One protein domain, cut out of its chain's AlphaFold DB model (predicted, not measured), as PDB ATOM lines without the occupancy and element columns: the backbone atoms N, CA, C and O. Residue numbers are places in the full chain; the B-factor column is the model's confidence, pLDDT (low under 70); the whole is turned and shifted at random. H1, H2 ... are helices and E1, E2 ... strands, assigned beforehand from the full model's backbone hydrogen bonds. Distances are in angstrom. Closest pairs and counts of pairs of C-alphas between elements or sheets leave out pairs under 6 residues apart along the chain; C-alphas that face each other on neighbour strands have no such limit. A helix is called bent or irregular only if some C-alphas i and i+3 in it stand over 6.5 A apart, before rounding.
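This is residues 373 to 541 of the 876 residues of an uncharacterized protein of Sistotremastrum suecicum HHB10207 ss-3 (UniProt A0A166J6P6). A twisted wall of six strands, E2 to E7, curls round the helix H1, which packs on it at the E6 and E7 end. On the same face, the short helix H3 covers the other end of the wall over E3, and a small pair of strands, E1 and E8, lies over the far side of H3, so that H3 is sandwiched between the pair and the wall. The printed part has 169 residues with three named helices and eight named strands, in the order E1 E2 E3 E4 E5 E6 E7 H1 H2 H3 E8; the large sheet has the order E2, E3, E4, E5, E6, E7 and is antiparallel, and E1 and E8 are parallel. The class is mixed, helices and strands, with under half of the residues, 81 of 169, in named elements. The whole is compact, with a radius of gyration of the C-alphas of 16.3 A, and spans 46 by 38 by 29 A.

E1, residues 374 to 377, is the parallel neighbour of E8, residues 526 to 529, at 27 degrees, with N 375 and O 526 2.9 A apart. E2, residues 393 to 395, is an edge strand and forms a hairpin with E3, residues 398 to 405, with N 393 and O 400 2.9 A apart. Residues 394 to 395 of E2 also pair, antiparallel, with residues 540 to 541. E3 bends by 59 degrees at residue 401. It forms a hairpin with E4, residues 421 to 430, with N 399 and O 426 3.0 A apart. E4 and E5, residues 438 to 448, form a hairpin at 159 degrees, with N 427 and O 441 2.9 A apart. E5 and E6, residues 451 to 458, form a hairpin with N 444 and O 455 2.9 A apart. E6 and the edge strand E7, residues 461 to 467, form a hairpin with N 456 and O 465 2.8 A apart. E2 to E7 make a meander, each strand the antiparallel neighbour of the one before. H1, residues 470 to 483, is on this sheet, which curls round it; the closest C-alphas of E7 and H1 are those of Ala 467 and Ala 473, 5.1 A apart. H1 touches H2, residues 495 to 498, with its residues 470 to 475 alone, and the closest C-alphas, those of Thr 471 and Gly 495, are 3.7 A apart. H2 only grazes the sheet. H3, residues 504 to 511, is on the same face as H1, giving two layers, helices on one face of a sheet. H3 has a height over the sheet of 8.9 A, is over E3 and runs along the strands, at 6 degrees to E3 on the local plane. The closest C-alphas of H3 and E8 are those of His 508 and Tyr 527, 6.3 A apart. H1 and H3 are apart. In H3 every O i to N i+4 pair is within hydrogen-bond range, in H1 8 of 10 are, and H2 is too short for such a pair.

E1 begins at C-alpha 374, at (104.705, 120.825, 214.178). From first to last C-alpha E3 measures 19.3 A, E4 26.3 A, E5 29.5 A, E6 23.0 A and E7 16.6 A. H1 measures 20.4 A and begins at C-alpha 470, at (102.156, 124.699, 189.165); it is neither bent nor irregular, but only just, with C-alphas 473 and 476 6.3 A apart. H3 measures 10.1 A. E8 ends at C-alpha 529, at (113.681, 115.150, 211.701).

The two C-alphas farthest apart, those of Arg 385 and Gln 488, are 51.8 A apart. The printed part has no cut. The links E1 to E2, E3 to E4, H1 to H2 and H3 to E8 are long. The mean pLDDT of the printed part is 87.8, and the model's confidence is under 70 at residues 488 to 493 and 530 to 540.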
ATOM      1  N   LYS A 373     102.448 124.877 212.638       87.00
ATOM      2  CA  LYS A 373     102.230 123.518 213.145       87.00
ATOM      3  C   LYS A 373     103.566 122.797 213.262       87.00
ATOM      4  O   LYS A 373     104.519 123.132 212.563       87.00
ATOM      5  N   THR A 374     103.604 121.790 214.127       87.06
ATOM      6  CA  THR A 374     104.705 120.825 214.178       87.06
ATOM      7  C   THR A 374     104.365 119.625 213.304       87.06
ATOM      8  O   THR A 374     103.284 119.052 213.436       87.06
ATOM      9  N   PHE A 375     105.300 119.227 212.448       84.62
ATOM     10  CA  PHE A 375     105.254 117.995 211.672       84.62
ATOM     11  C   PHE A 375     106.495 117.155 211.977       84.62
ATOM     12  O   PHE A 375     107.594 117.691 212.101       84.62
ATOM     13  N   SER A 376     106.336 115.836 212.049       83.25
ATOM     14  CA  SER A 376     107.484 114.935 211.937       83.25
ATOM     15  C   SER A 376     107.930 114.863 210.470       83.25
ATOM     16  O   SER A 376     107.098 114.982 209.562       83.25
ATOM     17  N   VAL A 377     109.224 114.685 210.222       85.50
ATOM     18  CA  VAL A 377     109.793 114.337 208.908       85.50
ATOM     19  C   VAL A 377     110.855 113.242 209.100       85.50
ATOM     20  O   VAL A 377     111.423 113.140 210.189       85.50
ATOM     21  N   PRO A 378     111.124 112.387 208.098       81.12
ATOM     22  CA  PRO A 378     112.200 111.403 208.196       81.12
ATOM     23  C   PRO A 378     113.558 112.067 208.467       81.12
ATOM     24  O   PRO A 378     113.744 113.250 208.182       81.12
ATOM     25  N   MET A 379     114.516 111.299 208.991       82.31
ATOM     26  CA  MET A 379     115.922 111.720 209.013       82.31
ATOM     27  C   MET A 379     116.399 111.990 207.584       82.31
ATOM     28  O   MET A 379     116.179 111.163 206.698       82.31
ATOM     29  N   ILE A 380     117.048 113.132 207.360       86.50
ATOM     30  CA  ILE A 380     117.527 113.519 206.034       86.50
ATOM     31  C   ILE A 380     119.015 113.156 205.893       86.50
ATOM     32  O   ILE A 380     119.821 113.594 206.717       86.50
ATOM     33  N   PRO A 381     119.413 112.403 204.849       80.69
ATOM     34  CA  PRO A 381     120.815 112.208 204.492       80.69
ATOM     35  C   PRO A 381     121.494 113.554 204.211       80.69
ATOM     36  O   PRO A 381     121.062 114.304 203.335       80.69
ATOM     37  N   ARG A 382     122.559 113.865 204.954       86.75
ATOM     38  CA  ARG A 382     123.314 115.123 204.858       86.75
ATOM     39  C   ARG A 382     124.807 114.838 204.706       86.75
ATOM     40  O   ARG A 382     125.307 113.894 205.314       86.75
ATOM     41  N   ASP A 383     125.515 115.647 203.919       77.56
ATOM     42  CA  ASP A 383     126.979 115.557 203.808       77.56
ATOM     43  C   ASP A 383     127.620 115.921 205.161       77.56
ATOM     44  O   ASP A 383     127.380 117.028 205.654       77.56
ATOM     45  N   PRO A 384     128.461 115.053 205.759       74.06
ATOM     46  CA  PRO A 384     129.103 115.322 207.046       74.06
ATOM     47  C   PRO A 384     129.943 116.605 207.099       74.06
ATOM     48  O   PRO A 384     130.200 117.105 208.192       74.06
ATOM     49  N   ARG A 385     130.392 117.141 205.954       77.56
ATOM     50  CA  ARG A 385     131.242 118.344 205.899       77.56
ATOM     51  C   ARG A 385     130.443 119.641 205.798       77.56
ATOM     52  O   ARG A 385     130.788 120.609 206.467       77.56
ATOM     53  N   THR A 386     129.398 119.679 204.971       78.25
ATOM     54  CA  THR A 386     128.579 120.888 204.753       78.25
ATOM     55  C   THR A 386     127.274 120.913 205.548       78.25
ATOM     56  O   THR A 386     126.652 121.966 205.645       78.25
ATOM     57  N   SER A 387     126.830 119.782 206.112       76.69
ATOM     58  CA  SER A 387     125.489 119.583 206.703       76.69
ATOM     59  C   SER A 387     124.305 119.814 205.745       76.69
ATOM     60  O   SER A 387     123.141 119.709 206.155       76.69
ATOM     61  N   ASN A 388     124.572 120.073 204.462       82.50
ATOM     62  CA  ASN A 388     123.562 120.192 203.417       82.50
ATOM     63  C   ASN A 388     122.946 118.819 203.102       82.50
ATOM     64  O   ASN A 388     123.630 117.803 203.248       82.50
ATOM     65  N   PRO A 389     121.674 118.762 202.663       87.94
ATOM     66  CA  PRO A 389     121.074 117.525 202.174       87.94
ATOM     67  C   PRO A 389     121.871 116.967 200.992       87.94
ATOM     68  O   PRO A 389     122.297 117.718 200.114       87.94
ATOM     69  N   ILE A 390     122.050 115.648 200.955       87.19
ATOM     70  CA  ILE A 390     122.646 114.969 199.803       87.19
ATOM     71  C   ILE A 390     121.588 114.926 198.700       87.19
ATOM     72  O   ILE A 390     120.568 114.258 198.856       87.19
ATOM     73  N   LEU A 391     121.829 115.660 197.612       88.62
ATOM     74  CA  LEU A 391     121.037 115.617 196.383       88.62
ATOM     75  C   LEU A 391     121.822 114.851 195.294       88.62
ATOM     76  O   LEU A 391     123.053 114.942 195.292       88.62
ATOM     77  N   PRO A 392     121.157 114.154 194.353       92.88
ATOM     78  CA  PRO A 392     119.709 113.965 194.261       92.88
ATOM     79  C   PRO A 392     119.118 113.118 195.409       92.88
ATOM     80  O   PRO A 392     119.764 112.214 195.936       92.88
ATOM     81  N   LEU A 393     117.887 113.437 195.824       87.69
ATOM     82  CA  LEU A 393     117.231 112.876 197.015       87.69
ATOM     83  C   LEU A 393     115.831 112.345 196.696       87.69
ATOM     84  O   LEU A 393     114.929 113.109 196.346       87.69
ATOM     85  N   ASN A 394     115.617 111.048 196.894       86.50
ATOM     86  CA  ASN A 394     114.306 110.421 196.768       86.50
ATOM     87  C   ASN A 394     113.411 110.803 197.955       86.50
ATOM     88  O   ASN A 394     113.827 110.702 199.108       86.50
ATOM     89  N   VAL A 395     112.171 111.214 197.674       86.25
ATOM     90  CA  VAL A 395     111.117 111.542 198.652       86.25
ATOM     91  C   VAL A 395     109.799 110.903 198.187       86.25
ATOM     92  O   VAL A 395     108.873 111.566 197.713       86.25
ATOM     93  N   GLY A 396     109.718 109.575 198.289       83.88
ATOM     94  CA  GLY A 396     108.606 108.784 197.745       83.88
ATOM     95  C   GLY A 396     108.643 108.701 196.218       83.88
ATOM     96  O   GLY A 396     109.668 108.348 195.651       83.88
ATOM     97  N   ILE A 397     107.538 109.040 195.542       84.06
ATOM     98  CA  ILE A 397     107.401 108.990 194.064       84.06
ATOM     99  C   ILE A 397     108.148 110.119 193.319       84.06
ATOM    100  O   ILE A 397     107.763 110.509 192.213       84.06
ATOM    101  N   MET A 398     109.150 110.714 193.962       90.62
ATOM    102  CA  MET A 398     109.819 111.936 193.532       90.62
ATOM    103  C   MET A 398     111.311 111.877 193.834       90.62
ATOM    104  O   MET A 398     111.683 111.416 194.912       90.62
ATOM    105  N   THR A 399     112.127 112.469 192.967       92.44
ATOM    106  CA  THR A 399     113.563 112.663 193.200       92.44
ATOM    107  C   THR A 399     113.888 114.147 193.077       92.44
ATOM    108  O   THR A 399     113.775 114.738 192.006       92.44
ATOM    109  N   VAL A 400     114.246 114.780 194.196       95.62
ATOM    110  CA  VAL A 400     114.663 116.187 194.249       95.62
ATOM    111  C   VAL A 400     116.090 116.274 193.732       95.62
ATOM    112  O   VAL A 400     116.998 115.725 194.351       95.62
ATOM    113  N   ILE A 401     116.284 116.958 192.608       94.38
ATOM    114  CA  ILE A 401     117.586 117.145 191.956       94.38
ATOM    115  C   ILE A 401     118.223 118.451 192.444       94.38
ATOM    116  O   ILE A 401     119.404 118.480 192.775       94.38
ATOM    117  N   SER A 402     117.424 119.515 192.562       96.44
ATOM    118  CA  SER A 402     117.841 120.816 193.090       96.44
ATOM    119  C   SER A 402     116.756 121.400 193.989       96.44
ATOM    120  O   SER A 402     115.571 121.357 193.662       96.44
ATOM    121  N   LEU A 403     117.161 122.001 195.110       95.81
ATOM    122  CA  LEU A 403     116.257 122.773 195.968       95.81
ATOM    123  C   LEU A 403     116.057 124.219 195.485       95.81
ATOM    124  O   LEU A 403     115.095 124.854 195.912       95.81
ATOM    125  N   GLY A 404     116.915 124.713 194.588       97.00
ATOM    126  CA  GLY A 404     116.907 126.095 194.107       97.00
ATOM    127  C   GLY A 404     117.275 127.137 195.168       97.00
ATOM    128  O   GLY A 404     117.725 126.816 196.267       97.00
ATOM    129  N   GLU A 405     117.060 128.406 194.826       96.62
ATOM    130  CA  GLU A 405     117.340 129.572 195.666       96.62
ATOM    131  C   GLU A 405     116.069 130.376 195.972       96.62
ATOM    132  O   GLU A 405     115.169 130.518 195.138       96.62
ATOM    133  N   VAL A 406     115.978 130.932 197.183       96.94
ATOM    134  CA  VAL A 406     114.817 131.725 197.612       96.94
ATOM    135  C   VAL A 406     114.846 133.103 196.957       96.94
ATOM    136  O   VAL A 406     115.601 133.990 197.361       96.94
ATOM    137  N   CYS A 407     113.968 133.309 195.975       93.62
ATOM    138  CA  CYS A 407     113.751 134.624 195.391       93.62
ATOM    139  C   CYS A 407     112.924 135.507 196.340       93.62
ATOM    140  O   CYS A 407     111.816 135.152 196.736       93.62
ATOM    141  N   MET A 408     113.454 136.686 196.675       92.19
ATOM    142  CA  MET A 408     112.823 137.659 197.583       92.19
ATOM    143  C   MET A 408     111.767 138.557 196.910       92.19
ATOM    144  O   MET A 408     111.267 139.498 197.529       92.19
ATOM    145  N   ARG A 409     111.454 138.313 195.632       90.19
ATOM    146  CA  ARG A 409     110.458 139.073 194.861       90.19
ATOM    147  C   ARG A 409     109.036 138.644 195.238       90.19
ATOM    148  O   ARG A 409     108.799 137.521 195.677       90.19
ATOM    149  N   GLU A 410     108.069 139.534 195.026       83.88
ATOM    150  CA  GLU A 410     106.655 139.207 195.236       83.88
ATOM    151  C   GLU A 410     106.216 138.023 194.347       83.88
ATOM    152  O   GLU A 410     106.767 137.792 193.272       83.88
ATOM    153  N   HIS A 411     105.221 137.265 194.815       90.62
ATOM    154  CA  HIS A 411     104.647 136.078 194.160       90.62
ATOM    155  C   HIS A 411     105.535 134.812 194.112       90.62
ATOM    156  O   HIS A 411     105.037 133.754 193.725       90.62
ATOM    157  N   PHE A 412     106.793 134.853 194.577       95.12
ATOM    158  CA  PHE A 412     107.640 133.656 194.752       95.12
ATOM    159  C   PHE A 412     107.365 132.880 196.062       95.12
ATOM    160  O   PHE A 412     107.982 131.848 196.325       95.12
ATOM    161  N   HIS A 413     106.381 133.302 196.862       95.19
ATOM    162  CA  HIS A 413     105.891 132.579 198.042       95.19
ATOM    163  C   HIS A 413     104.396 132.830 198.303       95.19
ATOM    164  O   HIS A 413     103.752 133.672 197.680       95.19
ATOM    165  N   THR A 414     103.833 132.066 199.240       93.25
ATOM    166  CA  THR A 414     102.438 132.119 199.720       93.25
ATOM    167  C   THR A 414     102.377 131.723 201.202       93.25
ATOM    168  O   THR A 414     103.362 131.217 201.735       93.25
ATOM    169  N   GLU A 415     101.202 131.795 201.851       93.56
ATOM    170  CA  GLU A 415     101.012 131.277 203.228       93.56
ATOM    171  C   GLU A 415     101.338 129.774 203.409       93.56
ATOM    172  O   GLU A 415     101.379 129.303 204.543       93.56
ATOM    173  N   ARG A 416     101.558 129.006 202.326       93.06
ATOM    174  CA  ARG A 416     101.734 127.534 202.342       93.06
ATOM    175  C   ARG A 416     103.016 127.021 201.691       93.06
ATOM    176  O   ARG A 416     103.448 125.922 202.032       93.06
ATOM    177  N   TYR A 417     103.560 127.767 200.735       96.00
ATOM    178  CA  TYR A 417     104.607 127.314 199.819       96.00
ATOM    179  C   TYR A 417     105.582 128.444 199.506       96.00
ATOM    180  O   TYR A 417     105.164 129.590 199.338       96.00
ATOM    181  N   ILE A 418     106.849 128.079 199.357       97.31
ATOM    182  CA  ILE A 418     107.912 128.881 198.746       97.31
ATOM    183  C   ILE A 418     108.162 128.275 197.355       97.31
ATOM    184  O   ILE A 418     108.007 127.063 197.183       97.31
ATOM    185  N   PHE A 419     108.522 129.095 196.370       97.56
ATOM    186  CA  PHE A 419     108.799 128.691 194.990       97.56
ATOM    187  C   PHE A 419     110.245 129.072 194.616       97.56
ATOM    188  O   PHE A 419     110.452 130.136 194.030       97.56
ATOM    189  N   PRO A 420     111.260 128.266 194.984       98.00
ATOM    190  CA  PRO A 420     112.655 128.623 194.743       98.00
ATOM    191  C   PRO A 420     112.992 128.619 193.250       98.00
ATOM    192  O   PRO A 420     112.558 127.736 192.510       98.00
ATOM    193  N   VAL A 421     113.797 129.581 192.809       97.94
ATOM    194  CA  VAL A 421     114.309 129.639 191.433       97.94
ATOM    195  C   VAL A 421     115.383 128.567 191.268       97.94
ATOM    196  O   VAL A 421     116.256 128.427 192.118       97.94
ATOM    197  N   GLY A 422     115.311 127.777 190.199       96.69
ATOM    198  CA  GLY A 422     116.201 126.632 189.998       96.69
ATOM    199  C   GLY A 422     115.858 125.413 190.862       96.69
ATOM    200  O   GLY A 422     116.676 124.498 190.948       96.69
ATOM    201  N   TYR A 423     114.679 125.370 191.500       98.50
ATOM    202  CA  TYR A 423     114.143 124.129 192.070       98.50
ATOM    203  C   TYR A 423     113.866 123.134 190.939       98.50
ATOM    204  O   TYR A 423     113.219 123.489 189.950       98.50
ATOM    205  N   GLU A 424     114.336 121.898 191.094       97.94
ATOM    206  CA  GLU A 424     114.225 120.835 190.097       97.94
ATOM    207  C   GLU A 424     113.914 119.496 190.762       97.94
ATOM    208  O   GLU A 424     114.590 119.070 191.703       97.94
ATOM    209  N   VAL A 425     112.887 118.819 190.256       97.50
ATOM    210  CA  VAL A 425     112.410 117.550 190.800       97.50
ATOM    211  C   VAL A 425     111.834 116.680 189.688       97.50
ATOM    212  O   VAL A 425     111.029 117.145 188.882       97.50
ATOM    213  N   THR A 426     112.205 115.404 189.645       95.94
ATOM    214  CA  THR A 426     111.550 114.420 188.776       95.94
ATOM    215  C   THR A 426     110.430 113.700 189.519       95.94
ATOM    216  O   THR A 426     110.488 113.487 190.733       95.94
ATOM    217  N   ARG A 427     109.376 113.329 188.788       92.94
ATOM    218  CA  ARG A 427     108.220 112.593 189.309       92.94
ATOM    219  C   ARG A 427     107.699 111.604 188.273       92.94
ATOM    220  O   ARG A 427     107.396 111.990 187.143       92.94
ATOM    221  N   ARG A 428     107.527 110.345 188.676       88.88
ATOM    222  CA  ARG A 428     106.921 109.297 187.841       88.88
ATOM    223  C   ARG A 428     105.392 109.460 187.840       88.88
ATOM    224  O   ARG A 428     104.782 109.638 188.897       88.88
ATOM    225  N   TYR A 429     104.769 109.499 186.661       92.19
ATOM    226  CA  TYR A 429     103.313 109.643 186.499       92.19
ATOM    227  C   TYR A 429     102.852 109.096 185.139       92.19
ATOM    228  O   TYR A 429     103.661 108.939 184.232       92.19
ATOM    229  N   LEU A 430     101.550 108.839 184.978       92.31
ATOM    230  CA  LEU A 430     100.951 108.342 183.730       92.31
ATOM    231  C   LEU A 430     101.418 109.139 182.500       92.31
ATOM    232  O   LEU A 430     101.374 110.374 182.509       92.31
ATOM    233  N   SER A 431     101.811 108.441 181.431       93.44
ATOM    234  CA  SER A 431     102.200 109.083 180.171       93.44
ATOM    235  C   SER A 431     101.013 109.815 179.534       93.44
ATOM    236  O   SER A 431      99.867 109.352 179.576       93.44
ATOM    237  N   ALA A 432     101.296 110.977 178.943       91.44
ATOM    238  CA  ALA A 432     100.356 111.755 178.141       91.44
ATOM    239  C   ALA A 432     100.364 111.364 176.645       91.44
ATOM    240  O   ALA A 432      99.570 111.912 175.884       91.44
ATOM    241  N   VAL A 433     101.236 110.429 176.239       92.00
ATOM    242  CA  VAL A 433     101.431 109.961 174.851       92.00
ATOM    243  C   VAL A 433     101.069 108.478 174.696       92.00
ATOM    244  O   VAL A 433     100.409 108.099 173.732       92.00
ATOM    245  N   ASN A 434     101.442 107.643 175.668       89.81
ATOM    246  CA  ASN A 434     101.164 106.210 175.720       89.81
ATOM    247  C   ASN A 434     100.100 105.899 176.789       89.81
ATOM    248  O   ASN A 434     100.212 106.323 177.941       89.81
ATOM    249  N   ALA A 435      99.058 105.146 176.425       88.69
ATOM    250  CA  ALA A 435      98.000 104.727 177.349       88.69
ATOM    251  C   ALA A 435      98.486 103.686 178.377       88.69
ATOM    252  O   ALA A 435      97.988 103.649 179.506       88.69
ATOM    253  N   ASN A 436      99.488 102.886 178.007       89.12
ATOM    254  CA  ASN A 436      99.892 101.673 178.719       89.12
ATOM    255  C   ASN A 436     101.222 101.820 179.478       89.12
ATOM    256  O   ASN A 436     101.732 100.833 179.994       89.12
ATOM    257  N   SER A 437     101.789 103.029 179.553       88.38
ATOM    258  CA  SER A 437     102.968 103.311 180.380       88.38
ATOM    259  C   SER A 437     102.774 104.536 181.269       88.38
ATOM    260  O   SER A 437     101.925 105.404 181.029       88.38
ATOM    261  N   ASP A 438     103.613 104.631 182.289       90.31
ATOM    262  CA  ASP A 438     103.990 105.893 182.897       90.31
ATOM    263  C   ASP A 438     105.213 106.498 182.179       90.31
ATOM    264  O   ASP A 438     105.631 106.038 181.112       90.31
ATOM    265  N   THR A 439     105.699 107.618 182.704       92.38
ATOM    266  CA  THR A 439     106.867 108.363 182.229       92.38
ATOM    267  C   THR A 439     107.423 109.208 183.378       92.38
ATOM    268  O   THR A 439     106.724 109.495 184.361       92.38
ATOM    269  N   THR A 440     108.681 109.624 183.262       92.94
ATOM    270  CA  THR A 440     109.306 110.561 184.199       92.94
ATOM    271  C   THR A 440     109.084 111.986 183.707       92.94
ATOM    272  O   THR A 440     109.541 112.365 182.629       92.94
ATOM    273  N   TYR A 441     108.405 112.792 184.521       95.31
ATOM    274  CA  TYR A 441     108.259 114.226 184.308       95.31
ATOM    275  C   TYR A 441     109.316 114.965 185.131       95.31
ATOM    276  O   TYR A 441     109.296 114.888 186.359       95.31
ATOM    277  N   ASN A 442     110.222 115.684 184.471       96.75
ATOM    278  CA  ASN A 442     111.116 116.640 185.120       96.75
ATOM    279  C   ASN A 442     110.375 117.975 185.287       96.75
ATOM    280  O   ASN A 442     109.820 118.507 184.326       96.75
ATOM    281  N   CYS A 443     110.313 118.487 186.512       97.56
ATOM    282  CA  CYS A 443     109.578 119.682 186.899       97.56
ATOM    283  C   CYS A 443     110.551 120.738 187.439       97.56
ATOM    284  O   CYS A 443     111.187 120.521 188.472       97.56
ATOM    285  N   LYS A 444     110.626 121.898 186.776       98.12
ATOM    286  CA  LYS A 444     111.515 123.015 187.134       98.12
ATOM    287  C   LYS A 444     110.729 124.274 187.496       98.12
ATOM    288  O   LYS A 444     109.669 124.537 186.927       98.12
ATOM    289  N   ILE A 445     111.264 125.073 188.417       98.00
ATOM    290  CA  ILE A 445     110.779 126.432 188.698       98.00
ATOM    291  C   ILE A 445     111.829 127.430 188.205       98.00
ATOM    292  O   ILE A 445     112.962 127.442 188.680       98.00
ATOM    293  N   LEU A 446     111.447 128.264 187.243       96.69
ATOM    294  CA  LEU A 446     112.298 129.269 186.608       96.69
ATOM    295  C   LEU A 446     111.903 130.678 187.079       96.69
ATOM    296  O   LEU A 446     110.746 130.920 187.439       96.69
ATOM    297  N   GLU A 447     112.840 131.630 187.053       95.44
ATOM    298  CA  GLU A 447     112.503 133.037 187.288       95.44
ATOM    299  C   GLU A 447     111.797 133.625 186.060       95.44
ATOM    300  O   GLU A 447     112.402 133.829 185.009       95.44
ATOM    301  N   GLY A 448     110.504 133.921 186.198       92.88
ATOM    302  CA  GLY A 448     109.754 134.689 185.212       92.88
ATOM    303  C   GLY A 448     109.763 136.193 185.507       92.88
ATOM    304  O   GLY A 448     109.979 136.628 186.645       92.88
ATOM    305  N   PRO A 449     109.439 137.033 184.507       87.12
ATOM    306  CA  PRO A 449     109.397 138.485 184.680       87.12
ATOM    307  C   PRO A 449     108.339 138.937 185.701       87.12
ATOM    308  O   PRO A 449     108.538 139.958 186.355       87.12
ATOM    309  N   ALA A 450     107.256 138.171 185.876       87.06
ATOM    310  CA  ALA A 450     106.112 138.502 186.733       87.06
ATOM    311  C   ALA A 450     105.908 137.548 187.934       87.06
ATOM    312  O   ALA A 450     104.886 137.638 188.609       87.06
ATOM    313  N   GLY A 451     106.831 136.614 188.183       92.19
ATOM    314  CA  GLY A 451     106.667 135.543 189.175       92.19
ATOM    315  C   GLY A 451     107.305 134.224 188.716       92.19
ATOM    316  O   GLY A 451     107.907 134.188 187.640       92.19
ATOM    317  N   PRO A 452     107.180 133.136 189.494       97.06
ATOM    318  CA  PRO A 452     107.734 131.830 189.136       97.06
ATOM    319  C   PRO A 452     107.059 131.232 187.893       97.06
ATOM    320  O   PRO A 452     105.830 131.158 187.806       97.06
ATOM    321  N   VAL A 453     107.870 130.750 186.948       97.56
ATOM    322  CA  VAL A 453     107.418 129.946 185.804       97.56
ATOM    323  C   VAL A 453     107.626 128.475 186.136       97.56
ATOM    324  O   VAL A 453     108.735 128.037 186.427       97.56
ATOM    325  N   PHE A 454     106.543 127.708 186.097       97.69
ATOM    326  CA  PHE A 454     106.537 126.276 186.355       97.69
ATOM    327  C   PHE A 454     106.650 125.550 185.015       97.69
ATOM    328  O   PHE A 454     105.688 125.526 184.247       97.69
ATOM    329  N   GLN A 455     107.828 124.990 184.746       97.56
ATOM    330  CA  GLN A 455     108.136 124.205 183.552       97.56
ATOM    331  C   GLN A 455     108.026 122.710 183.872       97.56
ATOM    332  O   GLN A 455     108.448 122.260 184.939       97.56
ATOM    333  N   ILE A 456     107.481 121.929 182.941       97.50
ATOM    334  CA  ILE A 456     107.483 120.465 182.990       97.50
ATOM    335  C   ILE A 456     107.936 119.921 181.633       97.50
ATOM    336  O   ILE A 456     107.421 120.343 180.602       97.50
ATOM    337  N   ILE A 457     108.860 118.962 181.639       95.44
ATOM    338  CA  ILE A 457     109.304 118.206 180.461       95.44
ATOM    339  C   ILE A 457     109.055 116.723 180.750       95.44
ATOM    340  O   ILE A 457     109.423 116.245 181.824       95.44
ATOM    341  N   ALA A 458     108.431 115.991 179.827       92.75
ATOM    342  CA  ALA A 458     108.243 114.546 179.958       92.75
ATOM    343  C   ALA A 458     109.325 113.800 179.165       92.75
ATOM    344  O   ALA A 458     109.701 114.234 178.078       92.75
ATOM    345  N   HIS A 459     109.809 112.665 179.667       90.50
ATOM    346  CA  HIS A 459     110.856 111.896 178.979       90.50
ATOM    347  C   HIS A 459     110.406 111.350 177.603       90.50
ATOM    348  O   HIS A 459     111.207 111.180 176.691       90.50
ATOM    349  N   ASP A 460     109.107 111.106 177.443       89.31
ATOM    350  CA  ASP A 460     108.420 110.666 176.220       89.31
ATOM    351  C   ASP A 460     107.792 111.820 175.408       89.31
ATOM    352  O   ASP A 460     107.314 111.610 174.294       89.31
ATOM    353  N   MET A 461     107.804 113.046 175.941       87.00
ATOM    354  CA  MET A 461     107.391 114.270 175.247       87.00
ATOM    355  C   MET A 461     108.339 115.416 175.648       87.00
ATOM    356  O   MET A 461     108.021 116.188 176.557       87.00
ATOM    357  N   PRO A 462     109.496 115.567 174.972       82.31
ATOM    358  CA  PRO A 462     110.545 116.514 175.367       82.31
ATOM    359  C   PRO A 462     110.202 117.997 175.115       82.31
ATOM    360  O   PRO A 462     111.047 118.869 175.309       82.31
ATOM    361  N   ALA A 463     108.977 118.309 174.679       88.31
ATOM    362  CA  ALA A 463     108.502 119.680 174.530       88.31
ATOM    363  C   ALA A 463     108.137 120.272 175.911       88.31
ATOM    364  O   ALA A 463     107.295 119.695 176.604       88.31
ATOM    365  N   PRO A 464     108.721 121.413 176.329       92.75
ATOM    366  CA  PRO A 464     108.441 122.000 177.634       92.75
ATOM    367  C   PRO A 464     107.019 122.565 177.718       92.75
ATOM    368  O   PRO A 464     106.570 123.329 176.863       92.75
ATOM    369  N   ILE A 465     106.322 122.219 178.799       94.19
ATOM    370  CA  ILE A 465     105.011 122.750 179.173       94.19
ATOM    371  C   ILE A 465     105.223 123.777 180.284       94.19
ATOM    372  O   ILE A 465     105.603 123.416 181.398       94.19
ATOM    373  N   GLU A 466     104.959 125.050 179.997       95.31
ATOM    374  CA  GLU A 466     105.186 126.161 180.928       95.31
ATOM    375  C   GLU A 466     103.890 126.865 181.339       95.31
ATOM    376  O   GLU A 466     102.991 127.093 180.529       95.31
ATOM    377  N   ALA A 467     103.799 127.252 182.615       94.81
ATOM    378  CA  ALA A 467     102.730 128.109 183.119       94.81
ATOM    379  C   ALA A 467     103.177 128.933 184.335       94.81
ATOM    380  O   ALA A 467     103.959 128.470 185.160       94.81
ATOM    381  N   GLY A 468     102.572 130.105 184.544       94.38
ATOM    382  CA  GLY A 468     102.766 130.916 185.761       94.38
ATOM    383  C   GLY A 468     102.163 130.323 187.050       94.38
ATOM    384  O   GLY A 468     102.089 131.012 188.060       94.38
ATOM    385  N   THR A 469     101.675 129.075 187.031       94.44
ATOM    386  CA  THR A 469     101.270 128.328 188.238       94.44
ATOM    387  C   THR A 469     101.528 126.828 188.068       94.44
ATOM    388  O   THR A 469     101.256 126.265 187.004       94.44
ATOM    389  N   ALA A 470     101.944 126.152 189.144       93.75
ATOM    390  CA  ALA A 470     102.156 124.699 189.165       93.75
ATOM    391  C   ALA A 470     100.923 123.895 188.707       93.75
ATOM    392  O   ALA A 470     101.043 122.874 188.031       93.75
ATOM    393  N   THR A 471      99.717 124.357 189.066       93.38
ATOM    394  CA  THR A 471      98.459 123.714 188.655       93.38
ATOM    395  C   THR A 471      98.178 123.934 187.172       93.38
ATOM    396  O   THR A 471      97.662 123.025 186.529       93.38
ATOM    397  N   GLY A 472      98.540 125.091 186.607       93.06
ATOM    398  CA  GLY A 472      98.420 125.357 185.173       93.06
ATOM    399  C   GLY A 472      99.228 124.365 184.337       93.06
ATOM    400  O   GLY A 472      98.656 123.709 183.468       93.06
ATOM    401  N   ALA A 473     100.510 124.184 184.669       94.38
ATOM    402  CA  ALA A 473     101.407 123.282 183.945       94.38
ATOM    403  C   ALA A 473     100.914 121.819 183.990       94.38
ATOM    404  O   ALA A 473     100.724 121.185 182.951       94.38
ATOM    405  N   TRP A 474     100.577 121.301 185.179       94.06
ATOM    406  CA  TRP A 474     100.063 119.931 185.314       94.06
ATOM    407  C   TRP A 474      98.644 119.719 184.756       94.06
ATOM    408  O   TRP A 474      98.287 118.585 184.434       94.06
ATOM    409  N   SER A 475      97.823 120.766 184.605       90.56
ATOM    410  CA  SER A 475      96.439 120.622 184.113       90.56
ATOM    411  C   SER A 475      96.360 120.121 182.670       90.56
ATOM    412  O   SER A 475      95.425 119.391 182.340       90.56
ATOM    413  N   GLY A 476      97.318 120.489 181.812       88.38
ATOM    414  CA  GLY A 476      97.400 119.970 180.442       88.38
ATOM    415  C   GLY A 476      97.719 118.474 180.430       88.38
ATOM    416  O   GLY A 476      96.959 117.679 179.879       88.38
ATOM    417  N   ILE A 477      98.787 118.097 181.138       91.50
ATOM    418  CA  ILE A 477      99.284 116.719 181.262       91.50
ATOM    419  C   ILE A 477      98.199 115.784 181.808       91.50
ATOM    420  O   ILE A 477      97.893 114.760 181.202       91.50
ATOM    421  N   VAL A 478      97.563 116.146 182.927       90.69
ATOM    422  CA  VAL A 478      96.545 115.293 183.563       90.69
ATOM    423  C   VAL A 478      95.266 115.208 182.725       90.69
ATOM    424  O   VAL A 478      94.586 114.183 182.760       90.69
ATOM    425  N   ARG A 479      94.936 116.231 181.923       87.88
ATOM    426  CA  ARG A 479      93.830 116.144 180.957       87.88
ATOM    427  C   ARG A 479      94.165 115.177 179.821       87.88
ATOM    428  O   ARG A 479      93.346 114.309 179.530       87.88
ATOM    429  N   ALA A 480      95.358 115.283 179.235       89.12
ATOM    430  CA  ALA A 480      95.818 114.395 178.167       89.12
ATOM    431  C   ALA A 480      95.894 112.930 178.632       89.12
ATOM    432  O   ALA A 480      95.269 112.062 178.029       89.12
ATOM    433  N   ALA A 481      96.551 112.659 179.765       89.94
ATOM    434  CA  ALA A 481      96.716 111.306 180.301       89.94
ATOM    435  C   ALA A 481      95.390 110.622 180.703       89.94
ATOM    436  O   ALA A 481      95.304 109.391 180.655       89.94
ATOM    437  N   ASN A 482      94.353 111.388 181.081       88.50
ATOM    438  CA  ASN A 482      93.005 110.855 181.329       88.50
ATOM    439  C   ASN A 482      92.205 110.653 180.033       88.50
ATOM    440  O   ASN A 482      91.565 109.611 179.891       88.50
ATOM    441  N   LEU A 483      92.269 111.600 179.086       88.38
ATOM    442  CA  LEU A 483      91.628 111.488 177.770       88.38
ATOM    443  C   LEU A 483      92.129 110.249 177.017       88.38
ATOM    444  O   LEU A 483      91.328 109.439 176.570       88.38
ATOM    445  N   LEU A 484      93.448 110.049 176.994       89.44
ATOM    446  CA  LEU A 484      94.134 108.902 176.392       89.44
ATOM    447  C   LEU A 484      93.713 107.538 176.983       89.44
ATOM    448  O   LEU A 484      93.952 106.497 176.381       89.44
ATOM    449  N   ARG A 485      93.086 107.539 178.166       90.06
ATOM    450  CA  ARG A 485      92.602 106.348 178.884       90.06
ATOM    451  C   ARG A 485      91.075 106.339 179.044       90.06
ATOM    452  O   ARG A 485      90.559 105.608 179.886       90.06
ATOM    453  N   ASN A 486      90.355 107.180 178.292       86.06
ATOM    454  CA  ASN A 486      88.895 107.364 178.342       86.06
ATOM    455  C   ASN A 486      88.320 107.617 179.757       86.06
ATOM    456  O   ASN A 486      87.154 107.332 180.040       86.06
ATOM    457  N   ARG A 487      89.120 108.184 180.673       82.56
ATOM    458  CA  ARG A 487      88.721 108.452 182.063       82.56
ATOM    459  C   ARG A 487      87.952 109.772 182.140       82.56
ATOM    460  O   ARG A 487      88.550 110.843 182.141       82.56
ATOM    461  N   GLN A 488      86.623 109.694 182.251       59.00
ATOM    462  CA  GLN A 488      85.741 110.875 182.296       59.00
ATOM    463  C   GLN A 488      85.916 111.742 183.561       59.00
ATOM    464  O   GLN A 488      85.560 112.919 183.564       59.00
ATOM    465  N   HIS A 489      86.463 111.190 184.649       58.59
ATOM    466  CA  HIS A 489      86.703 111.932 185.889       58.59
ATOM    467  C   HIS A 489      88.029 112.700 185.824       58.59
ATOM    468  O   HIS A 489      89.102 112.095 185.783       58.59
ATOM    469  N   SER A 490      87.979 114.031 185.921       57.12
ATOM    470  CA  SER A 490      89.184 114.808 186.217       57.12
ATOM    471  C   SER A 490      89.614 114.550 187.659       57.12
ATOM    472  O   SER A 490      88.899 114.907 188.596       57.12
ATOM    473  N   ASN A 491      90.820 114.017 187.847       58.66
ATOM    474  CA  ASN A 491      91.486 114.060 189.148       58.66
ATOM    475  C   ASN A 491      91.587 115.524 189.615       58.66
ATOM    476  O   ASN A 491      91.892 116.412 188.815       58.66
ATOM    477  N   SER A 492      91.355 115.796 190.902       59.97
ATOM    478  CA  SER A 492      91.571 117.130 191.471       59.97
ATOM    479  C   SER A 492      93.071 117.370 191.658       59.97
ATOM    480  O   SER A 492      93.657 116.942 192.653       59.97
ATOM    481  N   VAL A 493      93.706 118.019 190.681       60.03
ATOM    482  CA  VAL A 493      95.155 118.259 190.683       60.03
ATOM    483  C   VAL A 493      95.506 119.418 191.610       60.03
ATOM    484  O   VAL A 493      95.177 120.573 191.341       60.03
ATOM    485  N   SER A 494      96.244 119.117 192.674       82.56
ATOM    486  CA  SER A 494      96.998 120.119 193.420       82.56
ATOM    487  C   SER A 494      98.386 120.227 192.794       82.56
ATOM    488  O   SER A 494      99.259 119.400 193.049       82.56
ATOM    489  N   GLY A 495      98.586 121.218 191.921       84.19
ATOM    490  CA  GLY A 495      99.853 121.421 191.214       84.19
ATOM    491  C   GLY A 495     101.081 121.511 192.131       84.19
ATOM    492  O   GLY A 495     102.069 120.838 191.846       84.19
ATOM    493  N   PRO A 496     101.035 122.256 193.257       92.81
ATOM    494  CA  PRO A 496     102.128 122.279 194.231       92.81
ATOM    495  C   PRO A 496     102.445 120.908 194.840       92.81
ATOM    496  O   PRO A 496     103.600 120.648 195.156       92.81
ATOM    497  N   ASP A 497     101.467 120.005 194.954       91.00
ATOM    498  CA  ASP A 497     101.693 118.637 195.445       91.00
ATOM    499  C   ASP A 497     102.226 117.709 194.335       91.00
ATOM    500  O   ASP A 497     102.869 116.707 194.629       91.00
ATOM    501  N   TYR A 498     102.027 118.058 193.057       93.19
ATOM    502  CA  TYR A 498     102.602 117.353 191.902       93.19
ATOM    503  C   TYR A 498     104.036 117.828 191.578       93.19
ATOM    504  O   TYR A 498     104.848 117.024 191.138       93.19
ATOM    505  N   PHE A 499     104.389 119.082 191.888       96.06
ATOM    506  CA  PHE A 499     105.784 119.518 192.109       96.06
ATOM    507  C   PHE A 499     106.320 119.073 193.492       96.06
ATOM    508  O   PHE A 499     107.476 119.319 193.831       96.06
ATOM    509  N   GLY A 500     105.454 118.475 194.319       94.38
ATOM    510  CA  GLY A 500     105.686 118.023 195.694       94.38
ATOM    511  C   GLY A 500     106.282 119.038 196.669       94.38
ATOM    512  O   GLY A 500     106.706 118.654 197.755       94.38
ATOM    513  N   LEU A 501     106.147 120.331 196.371       95.12
ATOM    514  CA  LEU A 501     106.165 121.417 197.358       95.12
ATOM    515  C   LEU A 501     105.129 121.182 198.477       95.12
ATOM    516  O   LEU A 501     105.208 121.786 199.540       95.12
ATOM    517  N   GLY A 502     104.159 120.290 198.250       91.50
ATOM    518  CA  GLY A 502     103.275 119.694 199.249       91.50
ATOM    519  C   GLY A 502     103.953 118.849 200.333       91.50
ATOM    520  O   GLY A 502     103.470 118.838 201.470       91.50
ATOM    521  N   GLN A 503     105.052 118.156 200.025       91.00
ATOM    522  CA  GLN A 503     105.685 117.189 200.927       91.00
ATOM    523  C   GLN A 503     106.365 117.885 202.105       91.00
ATOM    524  O   GLN A 503     107.161 118.802 201.918       91.00
ATOM    525  N   ASN A 504     106.115 117.417 203.330       93.25
ATOM    526  CA  ASN A 504     106.684 118.040 204.530       93.25
ATOM    527  C   ASN A 504     108.222 117.987 204.559       93.25
ATOM    528  O   ASN A 504     108.840 118.961 204.974       93.25
ATOM    529  N   THR A 505     108.843 116.912 204.058       93.06
ATOM    530  CA  THR A 505     110.308 116.826 203.912       93.06
ATOM    531  C   THR A 505     110.843 117.912 202.976       93.06
ATOM    532  O   THR A 505     111.808 118.589 203.305       93.06
ATOM    533  N   ILE A 506     110.192 118.124 201.829       95.69
ATOM    534  CA  ILE A 506     110.631 119.104 200.825       95.69
ATOM    535  C   ILE A 506     110.371 120.529 201.318       95.69
ATOM    536  O   ILE A 506     111.239 121.383 201.185       95.69
ATOM    537  N   LYS A 507     109.238 120.781 201.988       95.38
ATOM    538  CA  LYS A 507     108.987 122.054 202.680       95.38
ATOM    539  C   LYS A 507     110.043 122.356 203.738       95.38
ATOM    540  O   LYS A 507     110.480 123.494 203.814       95.38
ATOM    541  N   HIS A 508     110.445 121.369 204.541       95.19
ATOM    542  CA  HIS A 508     111.512 121.521 205.537       95.19
ATOM    543  C   HIS A 508     112.844 121.891 204.879       95.19
ATOM    544  O   HIS A 508     113.475 122.866 205.274       95.19
ATOM    545  N   LEU A 509     113.222 121.180 203.813       95.31
ATOM    546  CA  LEU A 509     114.425 121.478 203.034       95.31
ATOM    547  C   LEU A 509     114.408 122.885 202.422       95.31
ATOM    548  O   LEU A 509     115.381 123.618 202.567       95.31
ATOM    549  N   ILE A 510     113.299 123.284 201.797       97.19
ATOM    550  CA  ILE A 510     113.133 124.615 201.195       97.19
ATOM    551  C   ILE A 510     113.084 125.716 202.269       97.19
ATOM    552  O   ILE A 510     113.649 126.789 202.080       97.19
ATOM    553  N   GLN A 511     112.462 125.460 203.422       96.12
ATOM    554  CA  GLN A 511     112.447 126.383 204.565       96.12
ATOM    555  C   GLN A 511     113.835 126.513 205.228       96.12
ATOM    556  O   GLN A 511     114.103 127.507 205.898       96.12
ATOM    557  N   GLY A 512     114.725 125.538 205.027       93.19
ATOM    558  CA  GLY A 512     116.131 125.597 205.428       93.19
ATOM    559  C   GLY A 512     117.043 126.382 204.474       93.19
ATOM    560  O   GLY A 512     118.225 126.533 204.782       93.19
ATOM    561  N   LEU A 513     116.540 126.871 203.334       95.06
ATOM    562  CA  LEU A 513     117.331 127.663 202.389       95.06
ATOM    563  C   LEU A 513     117.597 129.091 202.913       95.06
ATOM    564  O   LEU A 513     116.756 129.663 203.616       95.06
ATOM    565  N   PRO A 514     118.723 129.722 202.523       94.50
ATOM    566  CA  PRO A 514     119.000 131.116 202.855       94.50
ATOM    567  C   PRO A 514     117.857 132.052 202.445       94.50
ATOM    568  O   PRO A 514     117.335 131.955 201.338       94.50
ATOM    569  N   ASN A 515     117.514 133.003 203.317       93.94
ATOM    570  CA  ASN A 515     116.446 133.998 203.145       93.94
ATOM    571  C   ASN A 515     114.997 133.480 203.248       93.94
ATOM    572  O   ASN A 515     114.084 134.307 203.246       93.94
ATOM    573  N   ALA A 516     114.750 132.173 203.415       95.44
ATOM    574  CA  ALA A 516     113.398 131.655 203.679       95.44
ATOM    575  C   ALA A 516     112.765 132.277 204.944       95.44
ATOM    576  O   ALA A 516     111.549 132.453 205.021       95.44
ATOM    577  N   ASP A 517     113.602 132.665 205.911       94.00
ATOM    578  CA  ASP A 517     113.267 133.365 207.156       94.00
ATOM    579  C   ASP A 517     112.707 134.785 206.952       94.00
ATOM    580  O   ASP A 517     112.052 135.333 207.838       94.00
ATOM    581  N   LYS A 518     112.940 135.388 205.778       93.12
ATOM    582  CA  LYS A 518     112.610 136.791 205.461       93.12
ATOM    583  C   LYS A 518     111.320 136.933 204.645       93.12
ATOM    584  O   LYS A 518     110.897 138.052 204.344       93.12
ATOM    585  N   LEU A 519     110.688 135.817 204.272       92.62
ATOM    586  CA  LEU A 519     109.496 135.781 203.425       92.62
ATOM    587  C   LEU A 519     108.240 136.170 204.215       92.62
ATOM    588  O   LEU A 519     107.650 135.368 204.935       92.62
ATOM    589  N   ARG A 520     107.820 137.428 204.050       88.75
ATOM    590  CA  ARG A 520     106.824 138.118 204.894       88.75
ATOM    591  C   ARG A 520     105.478 137.406 205.063       88.75
ATOM    592  O   ARG A 520     104.859 137.555 206.112       88.75
ATOM    593  N   ASP A 521     105.022 136.683 204.043       90.75
ATOM    594  CA  ASP A 521     103.692 136.054 204.012       90.75
ATOM    595  C   ASP A 521     103.748 134.531 204.198       90.75
ATOM    596  O   ASP A 521     102.703 133.884 204.280       90.75
ATOM    597  N   TYR A 522     104.949 133.942 204.247       95.00
ATOM    598  CA  TYR A 522     105.125 132.507 204.447       95.00
ATOM    599  C   TYR A 522     104.960 132.153 205.928       95.00
ATOM    600  O   TYR A 522     105.680 132.648 206.795       95.00
ATOM    601  N   VAL A 523     104.005 131.273 206.243       94.25
ATOM    602  CA  VAL A 523     103.767 130.861 207.630       94.25
ATOM    603  C   VAL A 523     104.745 129.749 207.992       94.25
ATOM    604  O   VAL A 523     104.516 128.584 207.663       94.25
ATOM    605  N   TRP A 524     105.815 130.127 208.692       94.56
ATOM    606  CA  TRP A 524     106.855 129.225 209.190       94.56
ATOM    607  C   TRP A 524     106.271 128.010 209.923       94.56
ATOM    608  O   TRP A 524     105.376 128.133 210.765       94.56
ATOM    609  N   GLN A 525     106.785 126.824 209.602       93.75
ATOM    610  CA  GLN A 525     106.367 125.554 210.193       93.75
ATOM    611  C   GLN A 525     107.505 124.960 211.027       93.75
ATOM    612  O   GLN A 525     108.677 125.248 210.798       93.75
ATOM    613  N   ASN A 526     107.168 124.117 211.999       91.25
ATOM    614  CA  ASN A 526     108.151 123.403 212.806       91.25
ATOM    615  C   ASN A 526     108.284 121.962 212.294       91.25
ATOM    616  O   ASN A 526     107.278 121.264 212.153       91.25
ATOM    617  N   TYR A 527     109.508 121.508 212.037       89.94
ATOM    618  CA  TYR A 527     109.787 120.179 211.494       89.94
ATOM    619  C   TYR A 527     110.739 119.419 212.416       89.94
ATOM    620  O   TYR A 527     111.786 119.934 212.801       89.94
ATOM    621  N   LEU A 528     110.365 118.191 212.771       84.62
ATOM    622  CA  LEU A 528     111.154 117.303 213.621       84.62
ATOM    623  C   LEU A 528     111.699 116.149 212.775       84.62
ATOM    624  O   LEU A 528     110.987 115.175 212.530       84.62
ATOM    625  N   GLU A 529     112.951 116.267 212.319       83.75
ATOM    626  CA  GLU A 529     113.681 115.150 211.701       83.75
ATOM    627  C   GLU A 529     113.821 113.998 212.705       83.75
ATOM    628  O   GLU A 529     114.311 114.192 213.816       83.75
ATOM    629  N   GLY A 530     113.370 112.801 212.323       69.38
ATOM    630  CA  GLY A 530     113.431 111.617 213.185       69.38
ATOM    631  C   GLY A 530     112.476 111.650 214.387       69.38
ATOM    632  O   GLY A 530     112.696 110.926 215.353       69.38
ATOM    633  N   GLY A 531     111.421 112.472 214.357       57.81
ATOM    634  CA  GLY A 531     110.324 112.370 215.326       57.81
ATOM    635  C   GLY A 531     109.448 111.124 215.094       57.81
ATOM    636  O   GLY A 531     109.589 110.457 214.066       57.81
ATOM    637  N   PRO A 532     108.486 110.816 215.985       51.09
ATOM    638  CA  PRO A 532     107.537 109.720 215.774       51.09
ATOM    639  C   PRO A 532     106.769 109.907 214.454       51.09
ATOM    640  O   PRO A 532     106.078 110.909 214.246       51.09
ATOM    641  N   MET A 533     106.948 108.959 213.534       56.12
ATOM    642  CA  MET A 533     106.400 108.978 212.177       56.12
ATOM    643  C   MET A 533     105.056 108.244 212.151       56.12
ATOM    644  O   MET A 533     105.042 107.023 212.101       56.12
ATOM    645  N   GLY A 534     103.929 108.961 212.136       48.25
ATOM    646  CA  GLY A 534     102.641 108.325 211.819       48.25
ATOM    647  C   GLY A 534     102.577 107.956 210.330       48.25
ATOM    648  O   GLY A 534     102.965 108.784 209.506       48.25
ATOM    649  N   GLY A 535     102.085 106.761 209.982       43.56
ATOM    650  CA  GLY A 535     102.206 106.050 208.691       43.56
ATOM    651  C   GLY A 535     101.709 106.731 207.405       43.56
ATOM    652  O   GLY A 535     100.853 106.212 206.689       43.56
ATOM    653  N   ARG A 536     102.234 107.919 207.089       50.22
ATOM    654  CA  ARG A 536     101.971 108.714 205.874       50.22
ATOM    655  C   ARG A 536     103.207 109.442 205.340       50.22
ATOM    656  O   ARG A 536     103.094 110.183 204.364       50.22
ATOM    657  N   HIS A 537     104.364 109.282 205.976       55.88
ATOM    658  CA  HIS A 537     105.601 109.913 205.531       55.88
ATOM    659  C   HIS A 537     106.264 109.070 204.442       55.88
ATOM    660  O   HIS A 537     106.423 107.863 204.587       55.88
ATOM    661  N   ALA A 538     106.631 109.718 203.339       61.12
ATOM    662  CA  ALA A 538     107.391 109.084 202.273       61.12
ATOM    663  C   ALA A 538     108.808 108.734 202.755       61.12
ATOM    664  O   ALA A 538     109.400 109.503 203.513       61.12
ATOM    665  N   ALA A 539     109.360 107.610 202.288       64.19
ATOM    666  CA  ALA A 539     110.761 107.270 202.527       64.19
ATOM    667  C   ALA A 539     111.693 108.336 201.925       64.19
ATOM    668  O   ALA A 539     111.394 108.900 200.869       64.19
ATOM    669  N   VAL A 540     112.807 108.602 202.612       69.38
ATOM    670  CA  VAL A 540     113.799 109.616 202.232       69.38
ATOM    671  C   VAL A 540     115.171 108.958 202.173       69.38
ATOM    672  O   VAL A 540     115.680 108.516 203.198       69.38
ATOM    673  N   MET A 541     115.744 108.879 200.976       72.19
ATOM    674  CA  MET A 541     117.024 108.214 200.693       72.19
ATOM    675  C   MET A 541     117.787 109.015 199.632       72.19
ATOM    676  O   MET A 541     117.134 109.634 198.788       72.19
TER     677      MET A 541